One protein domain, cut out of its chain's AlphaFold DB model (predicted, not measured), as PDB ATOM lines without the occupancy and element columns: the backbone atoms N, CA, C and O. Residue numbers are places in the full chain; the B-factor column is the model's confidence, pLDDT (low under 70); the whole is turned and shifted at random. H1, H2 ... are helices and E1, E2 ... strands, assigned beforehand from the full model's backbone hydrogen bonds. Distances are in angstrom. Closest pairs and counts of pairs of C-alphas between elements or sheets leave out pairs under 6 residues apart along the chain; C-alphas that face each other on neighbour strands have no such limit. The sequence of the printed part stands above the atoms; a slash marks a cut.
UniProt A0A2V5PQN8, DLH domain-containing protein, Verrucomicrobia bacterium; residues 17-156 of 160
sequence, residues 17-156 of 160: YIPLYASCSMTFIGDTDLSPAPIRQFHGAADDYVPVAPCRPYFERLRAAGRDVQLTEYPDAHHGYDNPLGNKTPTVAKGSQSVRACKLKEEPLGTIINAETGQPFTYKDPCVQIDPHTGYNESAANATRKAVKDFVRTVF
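Overview. This is residues 17 to 156 of the 160 residues of the protein "DLH domain-containing protein" of Verrucomicrobia bacterium (UniProt A0A2V5PQN8). Little regular structure: a sheet of two parallel strands, E1 and E2, sits between H1 and H2, while long loops lead to a small antiparallel hairpin, E3 and E4, far from H2. The 140 printed residues run E1 H1 E2 E3 E4 H2, mixed in class, with 48 in named elements. The whole is compact, radius of gyration of the C-alphas 16.1 A, and flat, spanning 43 by 39 by 20 A.

Along the chain. E1, residues 39 to 44, starts at C-alpha (6.816, -11.648, 81.340) and is 16.6 A long. H1 is 55 to 64, 14.0 A; E2 69 to 74, 16.7 A; E3 104 to 107; E4 111 to 114. H2, 138 to 155, 25.5 A, ends at C-alpha (2.730, -11.943, 71.142).

Arrangement. E1, H1 and E2 form a strand-helix-strand unit, parallel strands joined through a helix, its crossover right-handed; N 41 and O 70 are 2.9 A apart. The closest C-alphas of H1 and E2, Arg 63 and Val 69, are 6.5 A apart; those of E1 and H2, Phe 42 and Thr 144, 6.9 A. In hairpin E3 and E4, N 107 and O 111 are 2.8 A apart. In H1 and H2 every O i to N i+4 pair is within hydrogen-bond range.

Size, cuts and confidence. The printed part has no cut. Links E2 to E3 and E4 to H2 are long. No printed residue is under 70 in pLDDT.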
ATOM      1  N   TYR A  17       4.875  -8.092  79.194       97.06
ATOM      2  CA  TYR A  17       5.825  -7.244  79.924       97.06
ATOM      3  C   TYR A  17       7.276  -7.629  79.618       97.06
ATOM      4  O   TYR A  17       7.624  -8.810  79.591       97.06
ATOM      5  N   ILE A  18       8.131  -6.622  79.423       98.44
ATOM      6  CA  ILE A  18       9.539  -6.792  79.032       98.44
ATOM      7  C   ILE A  18      10.430  -5.919  79.934       98.44
ATOM      8  O   ILE A  18      10.904  -4.868  79.506       98.44
ATOM      9  N   PRO A  19      10.601  -6.272  81.218       97.75
ATOM     10  CA  PRO A  19      11.506  -5.540  82.094       97.75
ATOM     11  C   PRO A  19      12.972  -5.818  81.734       97.75
ATOM     12  O   PRO A  19      13.390  -6.969  81.590       97.75
ATOM     13  N   LEU A  20      13.776  -4.762  81.650       98.25
ATOM     14  CA  LEU A  20      15.232  -4.852  81.573       98.25
ATOM     15  C   LEU A  20      15.800  -4.454  82.933       98.25
ATOM     16  O   LEU A  20      15.358  -3.453  83.494       98.25
ATOM     17  N   TYR A  21      16.705  -5.278  83.473       97.12
ATOM     18  CA  TYR A  21      17.416  -5.065  84.745       97.12
ATOM     19  C   TYR A  21      16.516  -4.577  85.904       97.12
ATOM     20  O   TYR A  21      16.922  -3.799  86.764       97.12
ATOM     21  N   ALA A  22      15.256  -5.034  85.933       96.94
ATOM     22  CA  ALA A  22      14.291  -4.632  86.951       96.94
ATOM     23  C   ALA A  22      14.565  -5.320  88.291       96.94
ATOM     24  O   ALA A  22      14.903  -6.505  88.343       96.94
ATOM     25  N   SER A  23      14.364  -4.575  89.377       95.38
ATOM     26  CA  SER A  23      14.588  -5.069  90.734       95.38
ATOM     27  C   SER A  23      13.557  -6.112  91.155       95.38
ATOM     28  O   SER A  23      12.364  -5.961  90.899       95.38
ATOM     29  N   CYS A  24      14.030  -7.129  91.877       96.12
ATOM     30  CA  CYS A  24      13.197  -8.095  92.595       96.12
ATOM     31  C   CYS A  24      13.493  -8.099  94.106       96.12
ATOM     32  O   CYS A  24      13.140  -9.047  94.801       96.12
ATOM     33  N   SER A  25      14.170  -7.065  94.620       92.38
ATOM     34  CA  SER A  25      14.565  -6.979  96.036       92.38
ATOM     35  C   SER A  25      13.414  -6.583  96.968       92.38
ATOM     36  O   SER A  25      13.510  -6.768  98.179       92.38
ATOM     37  N   MET A  26      12.330  -6.029  96.418       94.44
ATOM     38  CA  MET A  26      11.124  -5.655  97.160       94.44
ATOM     39  C   MET A  26      10.073  -6.761  97.053       94.44
ATOM     40  O   MET A  26       9.669  -7.128  95.951       94.44
ATOM     41  N   THR A  27       9.591  -7.262  98.193       95.25
ATOM     42  CA  THR A  27       8.456  -8.198  98.230       95.25
ATOM     43  C   THR A  27       7.151  -7.425  98.389       95.25
ATOM     44  O   THR A  27       6.925  -6.794  99.420       95.25
ATOM     45  N   PHE A  28       6.284  -7.481  97.381       94.56
ATOM     46  CA  PHE A  28       4.973  -6.831  97.420       94.56
ATOM     47  C   PHE A  28       3.887  -7.774  97.947       94.56
ATOM     48  O   PHE A  28       3.966  -8.995  97.803       94.56
ATOM     49  N   ILE A  29       2.830  -7.203  98.524       94.19
ATOM     50  CA  ILE A  29       1.653  -7.969  98.937       94.19
ATOM     51  C   ILE A  29       0.980  -8.525  97.677       94.19
ATOM     52  O   ILE A  29       0.558  -7.772  96.796       94.19
ATOM     53  N   GLY A  30       0.871  -9.854  97.604       93.12
ATOM     54  CA  GLY A  30       0.305 -10.544  96.444       93.12
ATOM     55  C   GLY A  30       1.194 -10.474  95.197       93.12
ATOM     56  O   GLY A  30       0.669 -10.440  94.085       93.12
ATOM     57  N   ASP A  31       2.522 -10.440  95.358       93.81
ATOM     58  CA  ASP A  31       3.499 -10.356  94.260       93.81
ATOM     59  C   ASP A  31       3.408 -11.496  93.222       93.81
ATOM     60  O   ASP A  31       3.883 -11.337  92.102       93.81
ATOM     61  N   THR A  32       2.723 -12.599  93.534       95.25
ATOM     62  CA  THR A  32       2.429 -13.693  92.590       95.25
ATOM     63  C   THR A  32       1.069 -13.589  91.880       95.25
ATOM     64  O   THR A  32       0.853 -14.246  90.853       95.25
ATOM     65  N   ASP A  33       0.156 -12.725  92.345       93.75
ATOM     66  CA  ASP A  33      -1.119 -12.447  91.666       93.75
ATOM     67  C   ASP A  33      -0.929 -11.366  90.591       93.75
ATOM     68  O   ASP A  33      -1.266 -10.179  90.718       93.75
ATOM     69  N   LEU A  34      -0.294 -11.785  89.502       91.50
ATOM     70  CA  LEU A  34      -0.056 -10.963  88.324       91.50
ATOM     71  C   LEU A  34      -1.183 -11.134  87.297       91.50
ATOM     72  O   LEU A  34      -2.019 -12.033  87.392       91.50
ATOM     73  N   SER A  35      -1.228 -10.234  86.315       89.75
ATOM     74  CA  SER A  35      -2.058 -10.454  85.130       89.75
ATOM     75  C   SER A  35      -1.565 -11.714  84.391       89.75
ATOM     76  O   SER A  35      -0.426 -12.142  84.590       89.75
ATOM     77  N   PRO A  36      -2.404 -12.347  83.554       90.69
ATOM     78  CA  PRO A  36      -2.010 -13.555  82.825       90.69
ATOM     79  C   PRO A  36      -1.028 -13.288  81.670       90.69
ATOM     80  O   PRO A  36      -0.603 -14.233  81.016       90.69
ATOM     81  N   ALA A  37      -0.690 -12.025  81.387       94.62
ATOM     82  CA  ALA A  37       0.190 -11.682  80.279       94.62
ATOM     83  C   ALA A  37       1.644 -12.123  80.546       94.62
ATOM     84  O   ALA A  37       2.129 -11.978  81.674       94.62
ATOM     85  N   PRO A  38       2.354 -12.631  79.522       97.75
ATOM     86  CA  PRO A  38       3.704 -13.155  79.669       97.75
ATOM     87  C   PRO A  38       4.717 -12.087  80.089       97.75
ATOM     88  O   PRO A  38       4.656 -10.937  79.644       97.75
ATOM     89  N   ILE A  39       5.697 -12.493  80.901       98.31
ATOM     90  CA  ILE A  39       6.816 -11.648  81.340       98.31
ATOM     91  C   ILE A  39       8.126 -12.222  80.802       98.31
ATOM     92  O   ILE A  39       8.422 -13.406  80.987       98.31
ATOM     93  N   ARG A  40       8.933 -11.383  80.152       98.56
ATOM     94  CA  ARG A  40      10.291 -11.719  79.700       98.56
ATOM     95  C   ARG A  40      11.270 -10.708  80.280       98.56
ATOM     96  O   ARG A  40      11.396  -9.605  79.760       98.56
ATOM     97  N   GLN A  41      11.918 -11.074  81.383       98.69
ATOM     98  CA  GLN A  41      12.912 -10.232  82.035       98.69
ATOM     99  C   GLN A  41      14.311 -10.543  81.523       98.69
ATOM    100  O   GLN A  41      14.690 -11.707  81.416       98.69
ATOM    101  N   PHE A  42      15.085  -9.494  81.267       98.81
ATOM    102  CA  PHE A  42      16.467  -9.586  80.811       98.81
ATOM    103  C   PHE A  42      17.379  -8.860  81.790       98.81
ATOM    104  O   PHE A  42      17.137  -7.692  82.096       98.81
ATOM    105  N   HIS A  43      18.413  -9.526  82.288       98.75
ATOM    106  CA  HIS A  43      19.191  -9.029  83.415       98.75
ATOM    107  C   HIS A  43      20.684  -9.329  83.250       98.75
ATOM    108  O   HIS A  43      21.060 -10.336  82.651       98.75
ATOM    109  N   GLY A  44      21.536  -8.453  83.777       98.44
ATOM    110  CA  GLY A  44      22.974  -8.687  83.823       98.44
ATOM    111  C   GLY A  44      23.374  -9.526  85.035       98.44
ATOM    112  O   GLY A  44      22.993  -9.208  86.158       98.44
ATOM    113  N   ALA A  45      24.141 -10.597  84.838       98.44
ATOM    114  CA  ALA A  45      24.599 -11.435  85.949       98.44
ATOM    115  C   ALA A  45      25.656 -10.738  86.828       98.44
ATOM    116  O   ALA A  45      25.833 -11.128  87.981       98.44
ATOM    117  N   ALA A  46      26.327  -9.711  86.293       98.25
ATOM    118  CA  ALA A  46      27.318  -8.893  86.992       98.25
ATOM    119  C   ALA A  46      26.737  -7.560  87.510       98.25
ATOM    120  O   ALA A  46      27.482  -6.713  87.996       98.25
ATOM    121  N   ASP A  47      25.419  -7.357  87.409       98.56
ATOM    122  CA  ASP A  47      24.750  -6.153  87.901       98.56
ATOM    123  C   ASP A  47      24.883  -6.043  89.433       98.56
ATOM    124  O   ASP A  47      24.283  -6.804  90.194       98.56
ATOM    125  N   ASP A  48      25.691  -5.089  89.892       98.12
ATOM    126  CA  ASP A  48      25.848  -4.703  91.296       98.12
ATOM    127  C   ASP A  48      25.084  -3.408  91.626       98.12
ATOM    128  O   ASP A  48      25.151  -2.905  92.748       98.12
ATOM    129  N   TYR A  49      24.334  -2.857  90.673       98.25
ATOM    130  CA  TYR A  49      23.387  -1.781  90.917       98.25
ATOM    131  C   TYR A  49      22.078  -2.378  91.422       98.25
ATOM    132  O   TYR A  49      21.625  -2.063  92.523       98.25
ATOM    133  N   VAL A  50      21.490  -3.281  90.653       98.00
ATOM    134  CA  VAL A  50      20.266  -4.004  90.975       98.00
ATOM    135  C   VAL A  50      20.574  -5.483  90.762       98.00
ATOM    136  O   VAL A  50      20.431  -5.967  89.652       98.00
ATOM    137  N   PRO A  51      21.023  -6.227  91.787       97.94
ATOM    138  CA  PRO A  51      21.434  -7.607  91.574       97.94
ATOM    139  C   PRO A  51      20.300  -8.512  91.111       97.94
ATOM    140  O   PRO A  51      19.179  -8.442  91.615       97.94
ATOM    141  N   VAL A  52      20.631  -9.451  90.225       98.44
ATOM    142  CA  VAL A  52      19.690 -10.461  89.718       98.44
ATOM    143  C   VAL A  52      19.336 -11.533  90.750       98.44
ATOM    144  O   VAL A  52      18.305 -12.196  90.637       98.44
ATOM    145  N   ALA A  53      20.176 -11.728  91.771       97.69
ATOM    146  CA  ALA A  53      20.044 -12.839  92.711       97.69
ATOM    147  C   ALA A  53      18.648 -12.944  93.372       97.69
ATOM    148  O   ALA A  53      18.114 -14.055  93.393       97.69
ATOM    149  N   PRO A  54      17.995 -11.851  93.825       97.25
ATOM    150  CA  PRO A  54      16.626 -11.900  94.348       97.25
ATOM    151  C   PRO A  54      15.568 -12.281  93.300       97.25
ATOM    152  O   PRO A  54      14.517 -12.817  93.650       97.25
ATOM    153  N   CYS A  55      15.827 -12.048  92.009       98.25
ATOM    154  CA  CYS A  55      14.885 -12.391  90.944       98.25
ATOM    155  C   CYS A  55      14.756 -13.897  90.741       98.25
ATOM    156  O   CYS A  55      13.664 -14.363  90.437       98.25
ATOM    157  N   ARG A  56      15.824 -14.677  90.942       98.19
ATOM    158  CA  ARG A  56      15.792 -16.136  90.746       98.19
ATOM    159  C   ARG A  56      14.698 -16.820  91.586       98.19
ATOM    160  O   ARG A  56      13.799 -17.406  90.982       98.19
ATOM    161  N   PRO A  57      14.671 -16.699  92.932       97.81
ATOM    162  CA  PRO A  57      13.603 -17.299  93.730       97.81
ATOM    163  C   PRO A  57      12.234 -16.666  93.455       97.81
ATOM    164  O   PRO A  57      11.227 -17.367  93.490       97.81
ATOM    165  N   TYR A  58      12.163 -15.368  93.144       98.12
ATOM    166  CA  TYR A  58      10.888 -14.729  92.809       98.12
ATOM    167  C   TYR A  58      10.274 -15.306  91.523       98.12
ATOM    168  O   TYR A  58       9.095 -15.658  91.507       98.12
ATOM    169  N   PHE A  59      11.075 -15.487  90.473       98.44
ATOM    170  CA  PHE A  59      10.627 -16.099  89.224       98.44
ATOM    171  C   PHE A  59      10.237 -17.571  89.404       98.44
ATOM    172  O   PHE A  59       9.295 -18.013  88.746       98.44
ATOM    173  N   GLU A  60      10.870 -18.311  90.323       98.38
ATOM    174  CA  GLU A  60      10.385 -19.647  90.701       98.38
ATOM    175  C   GLU A  60       8.997 -19.593  91.344       98.38
ATOM    176  O   GLU A  60       8.111 -20.351  90.947       98.38
ATOM    177  N   ARG A  61       8.752 -18.663  92.280       97.88
ATOM    178  CA  ARG A  61       7.414 -18.493  92.880       97.88
ATOM    179  C   ARG A  61       6.360 -18.142  91.833       97.88
ATOM    180  O   ARG A  61       5.248 -18.658  91.890       97.88
ATOM    181  N   LEU A  62       6.702 -17.286  90.870       98.06
ATOM    182  CA  LEU A  62       5.808 -16.919  89.772       98.06
ATOM    183  C   LEU A  62       5.464 -18.124  88.889       98.06
ATOM    184  O   LEU A  62       4.286 -18.333  88.591       98.06
ATOM    185  N   ARG A  63       6.456 -18.943  88.519       98.38
ATOM    186  CA  ARG A  63       6.221 -20.191  87.775       98.38
ATOM    187  C   ARG A  63       5.354 -21.169  88.563       98.38
ATOM    188  O   ARG A  63       4.387 -21.687  88.014       98.38
ATOM    189  N   ALA A  64       5.650 -21.373  89.847       98.25
ATOM    190  CA  ALA A  64       4.860 -22.231  90.729       98.25
ATOM    191  C   ALA A  64       3.404 -21.746  90.873       98.25
ATOM    192  O   ALA A  64       2.491 -22.554  91.006       98.25
ATOM    193  N   ALA A  65       3.173 -20.433  90.773       97.25
ATOM    194  CA  ALA A  65       1.847 -19.818  90.733       97.25
ATOM    195  C   ALA A  65       1.187 -19.831  89.333       97.25
ATOM    196  O   ALA A  65       0.180 -19.153  89.122       97.25
ATOM    197  N   GLY A  66       1.745 -20.565  88.364       97.31
ATOM    198  CA  GLY A  66       1.181 -20.728  87.021       97.31
ATOM    199  C   GLY A  66       1.367 -19.524  86.094       97.31
ATOM    200  O   GLY A  66       0.603 -19.364  85.142       97.31
ATOM    201  N   ARG A  67       2.340 -18.643  86.361       97.56
ATOM    202  CA  ARG A  67       2.627 -17.482  85.502       97.56
ATOM    203  C   ARG A  67       3.611 -17.836  84.391       97.56
ATOM    204  O   ARG A  67       4.643 -18.454  84.645       97.56
ATOM    205  N   ASP A  68       3.322 -17.370  83.175       97.88
ATOM    206  CA  ASP A  68       4.251 -17.442  82.043       97.88
ATOM    207  C   ASP A  68       5.351 -16.384  82.207       97.88
ATOM    208  O   ASP A  68       5.213 -15.230  81.786       97.88
ATOM    209  N   VAL A  69       6.449 -16.775  82.854       98.50
ATOM    210  CA  VAL A  69       7.583 -15.888  83.117       98.50
ATOM    211  C   VAL A  69       8.914 -16.524  82.738       98.50
ATOM    212  O   VAL A  69       9.171 -17.697  83.009       98.50
ATOM    213  N   GLN A  70       9.805 -15.710  82.176       98.62
ATOM    214  CA  GLN A  70      11.180 -16.094  81.867       98.62
ATOM    215  C   GLN A  70      12.146 -15.024  82.371       98.62
ATOM    216  O   GLN A  70      11.954 -13.839  82.094       98.62
ATOM    217  N   LEU A  71      13.188 -15.459  83.079       98.75
ATOM    218  CA  LEU A  71      14.339 -14.643  83.457       98.75
ATOM    219  C   LEU A  71      15.515 -15.065  82.576       98.75
ATOM    220  O   LEU A  71      15.902 -16.230  82.590       98.75
ATOM    221  N   THR A  72      16.045 -14.132  81.794       98.75
ATOM    222  CA  THR A  72      17.243 -14.321  80.973       98.75
ATOM    223  C   THR A  72      18.383 -13.538  81.601       98.75
ATOM    224  O   THR A  72      18.254 -12.332  81.817       98.75
ATOM    225  N   GLU A  73      19.486 -14.220  81.887       98.56
ATOM    226  CA  GLU A  73      20.671 -13.634  82.507       98.56
ATOM    227  C   GLU A  73      21.827 -13.627  81.507       98.56
ATOM    228  O   GLU A  73      22.112 -14.649  80.881       98.56
ATOM    229  N   TYR A  74      22.496 -12.486  81.360       98.62
ATOM    230  CA  TYR A  74      23.683 -12.366  80.519       98.62
ATOM    231  C   TYR A  74      24.946 -12.336  81.379       98.62
ATOM    232  O   TYR A  74      25.055 -11.459  82.245       98.62
ATOM    233  N   PRO A  75      25.903 -13.253  81.144       97.12
ATOM    234  CA  PRO A  75      27.220 -13.187  81.768       97.12
ATOM    235  C   PRO A  75      27.886 -11.830  81.514       97.12
ATOM    236  O   PRO A  75      27.707 -11.241  80.447       97.12
ATOM    237  N   ASP A  76      28.625 -11.331  82.506       95.69
ATOM    238  CA  ASP A  76      29.457 -10.116  82.428       95.69
ATOM    239  C   ASP A  76      28.719  -8.804  82.082       95.69
ATOM    240  O   ASP A  76      29.336  -7.764  81.845       95.69
ATOM    241  N   ALA A  77      27.386  -8.814  82.036       98.31
ATOM    242  CA  ALA A  77      26.579  -7.619  81.831       98.31
ATOM    243  C   ALA A  77      26.264  -6.943  83.173       98.31
ATOM    244  O   ALA A  77      25.850  -7.604  84.128       98.31
ATOM    245  N   HIS A  78      26.429  -5.620  83.213       98.31
ATOM    246  CA  HIS A  78      26.096  -4.758  84.348       98.31
ATOM    247  C   HIS A  78      24.776  -4.012  84.108       98.31
ATOM    248  O   HIS A  78      24.114  -4.188  83.079       98.31
ATOM    249  N   HIS A  79      24.393  -3.146  85.045       98.25
ATOM    250  CA  HIS A  79      23.253  -2.259  84.863       98.25
ATOM    251  C   HIS A  79      23.427  -1.369  83.622       98.25
ATOM    252  O   HIS A  79      24.518  -0.853  83.356       98.25
ATOM    253  N   GLY A  80      22.354  -1.185  82.848       97.81
ATOM    254  CA  GLY A  80      22.392  -0.392  81.612       97.81
ATOM    255  C   GLY A  80      23.177  -1.033  80.458       97.81
ATOM    256  O   GLY A  80      23.648  -0.317  79.574       97.81
ATOM    257  N   TYR A  81      23.321  -2.365  80.447       98.44
ATOM    258  CA  TYR A  81      24.058  -3.104  79.411       98.44
ATOM    259  C   TYR A  81      23.584  -2.871  77.976       98.44
ATOM    260  O   TYR A  81      24.334  -3.132  77.039       98.44
ATOM    261  N   ASP A  82      22.352  -2.415  77.782       97.94
ATOM    262  CA  ASP A  82      21.721  -2.199  76.485       97.94
ATOM    263  C   ASP A  82      21.906  -0.774  75.941       97.94
ATOM    264  O   ASP A  82      21.505  -0.508  74.805       97.94
ATOM    265  N   ASN A  83      22.537   0.125  76.706       96.88
ATOM    266  CA  ASN A  83      22.797   1.502  76.302       96.88
ATOM    267  C   ASN A  83      24.069   1.603  75.433       96.88
ATOM    268  O   ASN A  83      25.170   1.601  75.986       96.88
ATOM    269  N   PRO A  84      23.968   1.781  74.100       95.25
ATOM    270  CA  PRO A  84      25.136   1.830  73.216       95.25
ATOM    271  C   PRO A  84      26.008   3.082  73.404       95.25
ATOM    272  O   PRO A  84      27.107   3.135  72.861       95.25
ATOM    273  N   LEU A  85      25.522   4.090  74.136       95.62
ATOM    274  CA  LEU A  85      26.286   5.289  74.491       95.62
ATOM    275  C   LEU A  85      27.051   5.126  75.816       95.62
ATOM    276  O   LEU A  85      27.768   6.038  76.220       95.62
ATOM    277  N   GLY A  86      26.872   4.001  76.516       93.31
ATOM    278  CA  GLY A  86      27.572   3.696  77.759       93.31
ATOM    279  C   GLY A  86      29.013   3.227  77.537       93.31
ATOM    280  O   GLY A  86      29.400   2.799  76.447       93.31
ATOM    281  N   ASN A  87      29.812   3.257  78.602       95.38
ATOM    282  CA  ASN A  87      31.183   2.753  78.569       95.38
ATOM    283  C   ASN A  87      31.197   1.232  78.368       95.38
ATOM    284  O   ASN A  87      30.473   0.514  79.053       95.38
ATOM    285  N   LYS A  88      32.056   0.735  77.468       94.69
ATOM    286  CA  LYS A  88      32.263  -0.712  77.244       94.69
ATOM    287  C   LYS A  88      32.930  -1.411  78.431       94.69
ATOM    288  O   LYS A  88      32.764  -2.611  78.616       94.69
ATOM    289  N   THR A  89      33.691  -0.656  79.217       96.56
ATOM    290  CA  THR A  89      34.225  -1.110  80.498       96.56
ATOM    291  C   THR A  89      33.265  -0.669  81.601       96.56
ATOM    292  O   THR A  89      32.961   0.530  81.667       96.56
ATOM    293  N   PRO A  90      32.803  -1.585  82.473       96.75
ATOM    294  CA  PRO A  90      31.965  -1.233  83.611       96.75
ATOM    295  C   PRO A  90      32.583  -0.086  84.409       96.75
ATOM    296  O   PRO A  90      33.760  -0.113  84.762       96.75
ATOM    297  N   THR A  91      31.797   0.958  84.635       97.88
ATOM    298  CA  THR A  91      32.233   2.200  85.269       97.88
ATOM    299  C   THR A  91      31.360   2.483  86.476       97.88
ATOM    300  O   THR A  91      30.138   2.345  86.412       97.88
ATOM    301  N   VAL A  92      31.998   2.912  87.562       98.31
ATOM    302  CA  VAL A  92      31.319   3.331  88.786       98.31
ATOM    303  C   VAL A  92      30.400   4.520  88.500       98.31
ATOM    304  O   VAL A  92      30.845   5.586  88.067       98.31
ATOM    305  N   ALA A  93      29.118   4.357  88.798       97.62
ATOM    306  CA  ALA A  93      28.133   5.422  88.872       97.62
ATOM    307  C   ALA A  93      28.285   6.139  90.224       97.62
ATOM    308  O   ALA A  93      27.627   5.820  91.215       97.62
ATOM    309  N   LYS A  94      29.236   7.076  90.282       98.00
ATOM    310  CA  LYS A  94      29.639   7.738  91.528       98.00
ATOM    311  C   LYS A  94      28.474   8.484  92.189       98.00
ATOM    312  O   LYS A  94      27.816   9.305  91.556       98.00
ATOM    313  N   GLY A  95      28.263   8.238  93.478       97.44
ATOM    314  CA  GLY A  95      27.190   8.802  94.295       97.44
ATOM    315  C   GLY A  95      25.818   8.167  94.060       97.44
ATOM    316  O   GLY A  95      24.874   8.492  94.780       97.44
ATOM    317  N   SER A  96      25.682   7.262  93.089       98.06
ATOM    318  CA  SER A  96      24.416   6.590  92.816       98.06
ATOM    319  C   SER A  96      24.077   5.608  93.932       98.06
ATOM    320  O   SER A  96      24.902   4.795  94.336       98.06
ATOM    321  N   GLN A  97      22.846   5.688  94.430       97.75
ATOM    322  CA  GLN A  97      22.359   4.849  95.520       97.75
ATOM    323  C   GLN A  97      21.779   3.544  94.986       97.75
ATOM    324  O   GLN A  97      21.072   3.536  93.982       97.75
ATOM    325  N   SER A  98      22.011   2.458  95.710       97.94
ATOM    326  CA  SER A  98      21.469   1.136  95.445       97.94
ATOM    327  C   SER A  98      20.903   0.528  96.725       97.94
ATOM    328  O   SER A  98      21.539   0.521  97.778       97.94
ATOM    329  N   VAL A  99      19.715  -0.063  96.611       97.12
ATOM    330  CA  VAL A  99      19.075  -0.838  97.685       97.12
ATOM    331  C   VAL A  99      19.481  -2.318  97.656       97.12
ATOM    332  O   VAL A  99      18.785  -3.158  98.217       97.12
ATOM    333  N   ARG A 100      20.592  -2.666  96.989       96.56
ATOM    334  CA  ARG A 100      21.041  -4.055  96.771       96.56
ATOM    335  C   ARG A 100      21.244  -4.884  98.036       96.56
ATOM    336  O   ARG A 100      21.143  -6.104  97.966       96.56
ATOM    337  N   ALA A 101      21.512  -4.238  99.170       96.62
ATOM    338  CA  ALA A 101      21.658  -4.904 100.461       96.62
ATOM    339  C   ALA A 101      20.420  -4.758 101.364       96.62
ATOM    340  O   ALA A 101      20.423  -5.256 102.486       96.62
ATOM    341  N   CYS A 102      19.355  -4.096 100.903       97.00
ATOM    342  CA  CYS A 102      18.135  -3.910 101.679       97.00
ATOM    343  C   CYS A 102      17.146  -5.059 101.467       97.00
ATOM    344  O   CYS A 102      16.855  -5.449 100.334       97.00
ATOM    345  N   LYS A 103      16.547  -5.546 102.559       95.69
ATOM    346  CA  LYS A 103      15.398  -6.462 102.516       95.69
ATOM    347  C   LYS A 103      14.123  -5.656 102.688       95.69
ATOM    348  O   LYS A 103      13.761  -5.294 103.802       95.69
ATOM    349  N   LEU A 104      13.460  -5.346 101.583       97.56
ATOM    350  CA  LEU A 104      12.306  -4.452 101.582       97.56
ATOM    351  C   LEU A 104      11.014  -5.236 101.367       97.56
ATOM    352  O   LEU A 104      10.959  -6.149 100.538       97.56
ATOM    353  N   LYS A 105       9.956  -4.866 102.088       97.31
ATOM    354  CA  LYS A 105       8.619  -5.428 101.872       97.31
ATOM    355  C   LYS A 105       7.540  -4.356 101.940       97.31
ATOM    356  O   LYS A 105       7.682  -3.365 102.654       97.31
ATOM    357  N   GLU A 106       6.471  -4.581 101.191       97.25
ATOM    358  CA  GLU A 106       5.238  -3.811 101.298       97.25
ATOM    359  C   GLU A 106       4.442  -4.242 102.538       97.25
ATOM    360  O   GLU A 106       4.273  -5.431 102.813       97.25
ATOM    361  N   GLU A 107       3.902  -3.256 103.241       95.75
ATOM    362  CA  GLU A 107       2.912  -3.381 104.303       95.75
ATOM    363  C   GLU A 107       1.608  -2.650 103.922       95.75
ATOM    364  O   GLU A 107       1.559  -1.958 102.894       95.75
ATOM    365  N   PRO A 108       0.505  -2.832 104.682       93.38
ATOM    366  CA  PRO A 108      -0.765  -2.178 104.391       93.38
ATOM    367  C   PRO A 108      -0.627  -0.673 104.127       93.38
ATOM    368  O   PRO A 108       0.286  -0.005 104.615       93.38
ATOM    369  N   LEU A 109      -1.557  -0.146 103.327       89.62
ATOM    370  CA  LEU A 109      -1.534   1.231 102.812       89.62
ATOM    371  C   LEU A 109      -0.374   1.530 101.840       89.62
ATOM    372  O   LEU A 109      -0.168   2.683 101.479       89.62
ATOM    373  N   GLY A 110       0.346   0.503 101.370       90.50
ATOM    374  CA  GLY A 110       1.435   0.652 100.400       90.50
ATOM    375  C   GLY A 110       2.748   1.130 101.022       90.50
ATOM    376  O   GLY A 110       3.641   1.575 100.302       90.50
ATOM    377  N   THR A 111       2.871   1.051 102.348       95.38
ATOM    378  CA  THR A 111       4.093   1.431 103.064       95.38
ATOM    379  C   THR A 111       5.205   0.454 102.716       95.38
ATOM    380  O   THR A 111       5.010  -0.755 102.797       95.38
ATOM    381  N   ILE A 112       6.386   0.955 102.357       97.56
ATOM    382  CA  ILE A 112       7.574   0.113 102.205       97.56
ATOM    383  C   ILE A 112       8.372   0.185 103.495       97.56
ATOM    384  O   ILE A 112       8.729   1.274 103.946       97.56
ATOM    385  N   ILE A 113       8.664  -0.974 104.075       97.88
ATOM    386  CA  ILE A 113       9.480  -1.077 105.280       97.88
ATOM    387  C   ILE A 113      10.755  -1.868 105.016       97.88
ATOM    388  O   ILE A 113      10.818  -2.713 104.115       97.88
ATOM    389  N   ASN A 114      11.762  -1.621 105.845       97.50
ATOM    390  CA  ASN A 114      12.908  -2.499 105.964       97.50
ATOM    391  C   ASN A 114      12.520  -3.693 106.847       97.50
ATOM    392  O   ASN A 114      12.228  -3.547 108.032       97.50
ATOM    393  N   ALA A 115      12.492  -4.887 106.259       95.75
ATOM    394  CA  ALA A 115      12.042  -6.104 106.922       95.75
ATOM    395  C   ALA A 115      12.942  -6.527 108.094       95.75
ATOM    396  O   ALA A 115      12.493  -7.298 108.938       95.75
ATOM    397  N   GLU A 116      14.186  -6.044 108.152       94.06
ATOM    398  CA  GLU A 116      15.109  -6.343 109.249       94.06
ATOM    399  C   GLU A 116      14.868  -5.443 110.464       94.06
ATOM    400  O   GLU A 116      15.001  -5.900 111.596       94.06
ATOM    401  N   THR A 117      14.489  -4.180 110.250       95.06
ATOM    402  CA  THR A 117      14.289  -3.203 111.336       95.06
ATOM    403  C   THR A 117      12.823  -3.006 111.717       95.06
ATOM    404  O   THR A 117      12.530  -2.477 112.788       95.06
ATOM    405  N   GLY A 118      11.891  -3.384 110.839       95.62
ATOM    406  CA  GLY A 118      10.462  -3.110 110.995       95.62
ATOM    407  C   GLY A 118      10.080  -1.640 110.786       95.62
ATOM    408  O   GLY A 118       8.924  -1.284 110.990       95.62
ATOM    409  N   GLN A 119      11.027  -0.775 110.407       97.06
ATOM    410  CA  GLN A 119      10.796   0.662 110.247       97.06
ATOM    411  C   GLN A 119      10.482   1.029 108.791       97.06
ATOM    412  O   GLN A 119      10.954   0.341 107.876       97.06
ATOM    413  N   PRO A 120       9.737   2.127 108.550       97.56
ATOM    414  CA  PRO A 120       9.565   2.681 107.211       97.56
ATOM    415  C   PRO A 120      10.914   2.886 106.523       97.56
ATOM    416  O   PRO A 120      11.823   3.489 107.092       97.56
ATOM    417  N   PHE A 121      11.035   2.376 105.298       97.94
ATOM    418  CA  PHE A 121      12.268   2.474 104.531       97.94
ATOM    419  C   PHE A 121      12.579   3.932 104.197       97.94
ATOM    420  O   PHE A 121      11.716   4.681 103.726       97.94
ATOM    421  N   THR A 122      13.847   4.307 104.345       97.12
ATOM    422  CA  THR A 122      14.374   5.563 103.825       97.12
ATOM    423  C   THR A 122      15.676   5.327 103.071       97.12
ATOM    424  O   THR A 122      16.427   4.398 103.352       97.12
ATOM    425  N   TYR A 123      16.034   6.242 102.171       95.88
ATOM    426  CA  TYR A 123      17.353   6.211 101.531       95.88
ATOM    427  C   TYR A 123      18.528   6.512 102.487       95.88
ATOM    428  O   TYR A 123      19.676   6.542 102.051       95.88
ATOM    429  N   LYS A 124      18.250   6.753 103.778       96.25
ATOM    430  CA  LYS A 124      19.250   6.874 104.849       96.25
ATOM    431  C   LYS A 124      19.476   5.551 105.589       96.25
ATOM    432  O   LYS A 124      20.323   5.507 106.478       96.25
ATOM    433  N   ASP A 125      18.716   4.505 105.265       97.50
ATOM    434  CA  ASP A 125      18.876   3.195 105.882       97.50
ATOM    435  C   ASP A 125      20.307   2.670 105.658       97.50
ATOM    436  O   ASP A 125      20.814   2.756 104.537       97.50
ATOM    437  N   PRO A 126      20.951   2.053 106.669       96.88
ATOM    438  CA  PRO A 126      22.328   1.558 106.550       96.88
ATOM    439  C   PRO A 126      22.550   0.517 105.442       96.88
ATOM    440  O   PRO A 126      23.679   0.302 105.012       96.88
ATOM    441  N   CYS A 127      21.484  -0.143 104.984       97.12
ATOM    442  CA  CYS A 127      21.533  -1.106 103.885       97.12
ATOM    443  C   CYS A 127      21.651  -0.447 102.499       97.12
ATOM    444  O   CYS A 127      21.906  -1.142 101.513       97.12
ATOM    445  N   VAL A 128      21.445   0.871 102.393       98.00
ATOM    446  CA  VAL A 128      21.608   1.606 101.138       98.00
ATOM    447  C   VAL A 128      23.093   1.744 100.859       98.00
ATOM    448  O   VAL A 128      23.834   2.386 101.600       98.00
ATOM    449  N   GLN A 129      23.529   1.131  99.769       98.19
ATOM    450  CA  GLN A 129      24.908   1.200  99.318       98.19
ATOM    451  C   GLN A 129      25.036   2.218  98.188       98.19
ATOM    452  O   GLN A 129      24.048   2.607  97.567       98.19
ATOM    453  N   ILE A 130      26.258   2.660  97.923       98.50
ATOM    454  CA  ILE A 130      26.555   3.636  96.874       98.50
ATOM    455  C   ILE A 130      27.504   3.045  95.835       98.50
ATOM    456  O   ILE A 130      27.936   1.893  95.964       98.50
ATOM    457  N   ASP A 131      27.788   3.838  94.807       98.38
ATOM    458  CA  ASP A 131      28.832   3.592  93.813       98.38
ATOM    459  C   ASP A 131      28.719   2.233  93.080       98.38
ATOM    460  O   ASP A 131      29.714   1.517  92.970       98.38
ATOM    461  N   PRO A 132      27.527   1.828  92.586       98.38
ATOM    462  CA  PRO A 132      27.399   0.646  91.734       98.38
ATOM    463  C   PRO A 132      28.038   0.864  90.357       98.38
ATOM    464  O   PRO A 132      28.374   1.991  89.993       98.38
ATOM    465  N   HIS A 133      28.128  -0.185  89.543       98.25
ATOM    466  CA  HIS A 133      28.629  -0.105  88.177       98.25
ATOM    467  C   HIS A 133      27.507  -0.074  87.135       98.25
ATOM    468  O   HIS A 133      26.462  -0.715  87.248       98.25
ATOM    469  N   THR A 134      27.777   0.652  86.054       98.06
ATOM    470  CA  THR A 134      27.014   0.598  84.804       98.06
ATOM    471  C   THR A 134      27.972   0.322  83.659       98.06
ATOM    472  O   THR A 134      29.150   0.677  83.738       98.06
ATOM    473  N   GLY A 135      27.509  -0.296  82.580       97.62
ATOM    474  CA  GLY A 135      28.383  -0.509  81.429       97.62
ATOM    475  C   GLY A 135      27.678  -1.181  80.273       97.62
ATOM    476  O   GLY A 135      26.932  -2.132  80.484       97.62
ATOM    477  N   TYR A 136      27.942  -0.693  79.063       98.50
ATOM    478  CA  TYR A 136      27.446  -1.262  77.820       98.50
ATOM    479  C   TYR A 136      28.077  -2.630  77.567       98.50
ATOM    480  O   TYR A 136      29.298  -2.774  77.598       98.50
ATOM    481  N   ASN A 137      27.251  -3.621  77.239       98.56
ATOM    482  CA  ASN A 137      27.709  -4.933  76.802       98.56
ATOM    483  C   ASN A 137      27.043  -5.261  75.463       98.56
ATOM    484  O   ASN A 137      25.854  -5.566  75.392       98.56
ATOM    485  N   GLU A 138      27.824  -5.189  74.385       98.12
ATOM    486  CA  GLU A 138      27.329  -5.336  73.013       98.12
ATOM    487  C   GLU A 138      26.671  -6.695  72.753       98.12
ATOM    488  O   GLU A 138      25.615  -6.761  72.121       98.12
ATOM    489  N   SER A 139      27.252  -7.773  73.286       98.25
ATOM    490  CA  SER A 139      26.710  -9.125  73.140       98.25
ATOM    491  C   SER A 139      25.341  -9.243  73.814       98.25
ATOM    492  O   SER A 139      24.361  -9.625  73.167       98.25
ATOM    493  N   ALA A 140      25.240  -8.816  75.077       98.50
ATOM    494  CA  ALA A 140      23.986  -8.816  75.829       98.50
ATOM    495  C   ALA A 140      22.929  -7.905  75.181       98.50
ATOM    496  O   ALA A 140      21.773  -8.298  75.024       98.50
ATOM    497  N   ALA A 141      23.322  -6.711  74.727       98.50
ATOM    498  CA  ALA A 141      22.430  -5.771  74.054       98.50
ATOM    499  C   ALA A 141      21.850  -6.357  72.756       98.50
ATOM    500  O   ALA A 141      20.642  -6.275  72.511       98.50
ATOM    501  N   ASN A 142      22.693  -6.975  71.926       98.50
ATOM    502  CA  ASN A 142      22.267  -7.595  70.674       98.50
ATOM    503  C   ASN A 142      21.378  -8.822  70.921       98.50
ATOM    504  O   ASN A 142      20.347  -8.972  70.255       98.50
ATOM    505  N   ALA A 143      21.716  -9.650  71.913       98.69
ATOM    506  CA  ALA A 143      20.901 -10.788  72.323       98.69
ATOM    507  C   ALA A 143      19.513 -10.347  72.824       98.69
ATOM    508  O   ALA A 143      18.503 -10.867  72.343       98.69
ATOM    509  N   THR A 144      19.440  -9.326  73.689       98.62
ATOM    510  CA  THR A 144      18.164  -8.760  74.162       98.62
ATOM    511  C   THR A 144      17.341  -8.214  73.011       98.62
ATOM    512  O   THR A 144      16.167  -8.552  72.890       98.62
ATOM    513  N   ARG A 145      17.938  -7.425  72.108       98.56
ATOM    514  CA  ARG A 145      17.224  -6.891  70.936       98.56
ATOM    515  C   ARG A 145      16.620  -8.000  70.083       98.56
ATOM    516  O   ARG A 145      15.478  -7.867  69.639       98.56
ATOM    517  N   LYS A 146      17.363  -9.087  69.852       98.56
ATOM    518  CA  LYS A 146      16.855 -10.249  69.116       98.56
ATOM    519  C   LYS A 146      15.692 -10.908  69.864       98.56
ATOM    520  O   LYS A 146      14.618 -11.057  69.288       98.56
ATOM    521  N   ALA A 147      15.881 -11.240  71.140       98.50
ATOM    522  CA  ALA A 147      14.874 -11.921  71.950       98.50
ATOM    523  C   ALA A 147      13.579 -11.104  72.093       98.50
ATOM    524  O   ALA A 147      12.485 -11.650  71.976       98.50
ATOM    525  N   VAL A 148      13.691  -9.785  72.275       98.38
ATOM    526  CA  VAL A 148      12.546  -8.868  72.343       98.38
ATOM    527  C   VAL A 148      11.784  -8.832  71.021       98.38
ATOM    528  O   VAL A 148      10.560  -8.942  71.033       98.38
ATOM    529  N   LYS A 149      12.475  -8.728  69.877       98.19
ATOM    530  CA  LYS A 149      11.822  -8.764  68.557       98.19
ATOM    531  C   LYS A 149      11.068 -10.073  68.339       98.19
ATOM    532  O   LYS A 149       9.910 -10.041  67.927       98.19
ATOM    533  N   ASP A 150      11.700 -11.203  68.647       97.94
ATOM    534  CA  ASP A 150      11.093 -12.528  68.493       97.94
ATOM    535  C   ASP A 150       9.866 -12.694  69.410       97.94
ATOM    536  O   ASP A 150       8.813 -13.180  68.982       97.94
ATOM    537  N   PHE A 151       9.966 -12.222  70.655       97.88
ATOM    538  CA  PHE A 151       8.868 -12.251  71.617       97.88
ATOM    539  C   PHE A 151       7.689 -11.379  71.176       97.88
ATOM    540  O   PHE A 151       6.558 -11.857  71.141       97.88
ATOM    541  N   VAL A 152       7.940 -10.132  70.770       97.69
ATOM    542  CA  VAL A 152       6.897  -9.205  70.299       97.69
ATOM    543  C   VAL A 152       6.195  -9.758  69.058       97.69
ATOM    544  O   VAL A 152       4.966  -9.766  69.012       97.69
ATOM    545  N   ARG A 153       6.938 -10.296  68.081       97.19
ATOM    546  CA  ARG A 153       6.338 -10.955  66.906       97.19
ATOM    547  C   ARG A 153       5.411 -12.099  67.304       97.19
ATOM    548  O   ARG A 153       4.317 -12.207  66.759       97.19
ATOM    549  N   THR A 154       5.819 -12.903  68.284       96.50
ATOM    550  CA  THR A 154       5.010 -14.012  68.807       96.50
ATOM    551  C   THR A 154       3.736 -13.507  69.489       96.50
ATOM    552  O   THR A 154       2.646 -13.971  69.166       96.50
ATOM    553  N   VAL A 155       3.857 -12.524  70.389       96.75
ATOM    554  CA  VAL A 155       2.730 -11.943  71.142       96.75
ATOM    555  C   VAL A 155       1.678 -11.344  70.207       96.75
ATOM    556  O   VAL A 155       0.484 -11.557  70.409       96.75
ATOM    557  N   PHE A 156       2.110 -10.631  69.165       96.25
ATOM    558  CA  PHE A 156       1.214  -9.947  68.228       96.25
ATOM    559  C   PHE A 156       0.905 -10.742  66.955       96.25
ATOM    560  O   PHE A 156       0.228 -10.220  66.075       96.25
TER     561      PHE A 156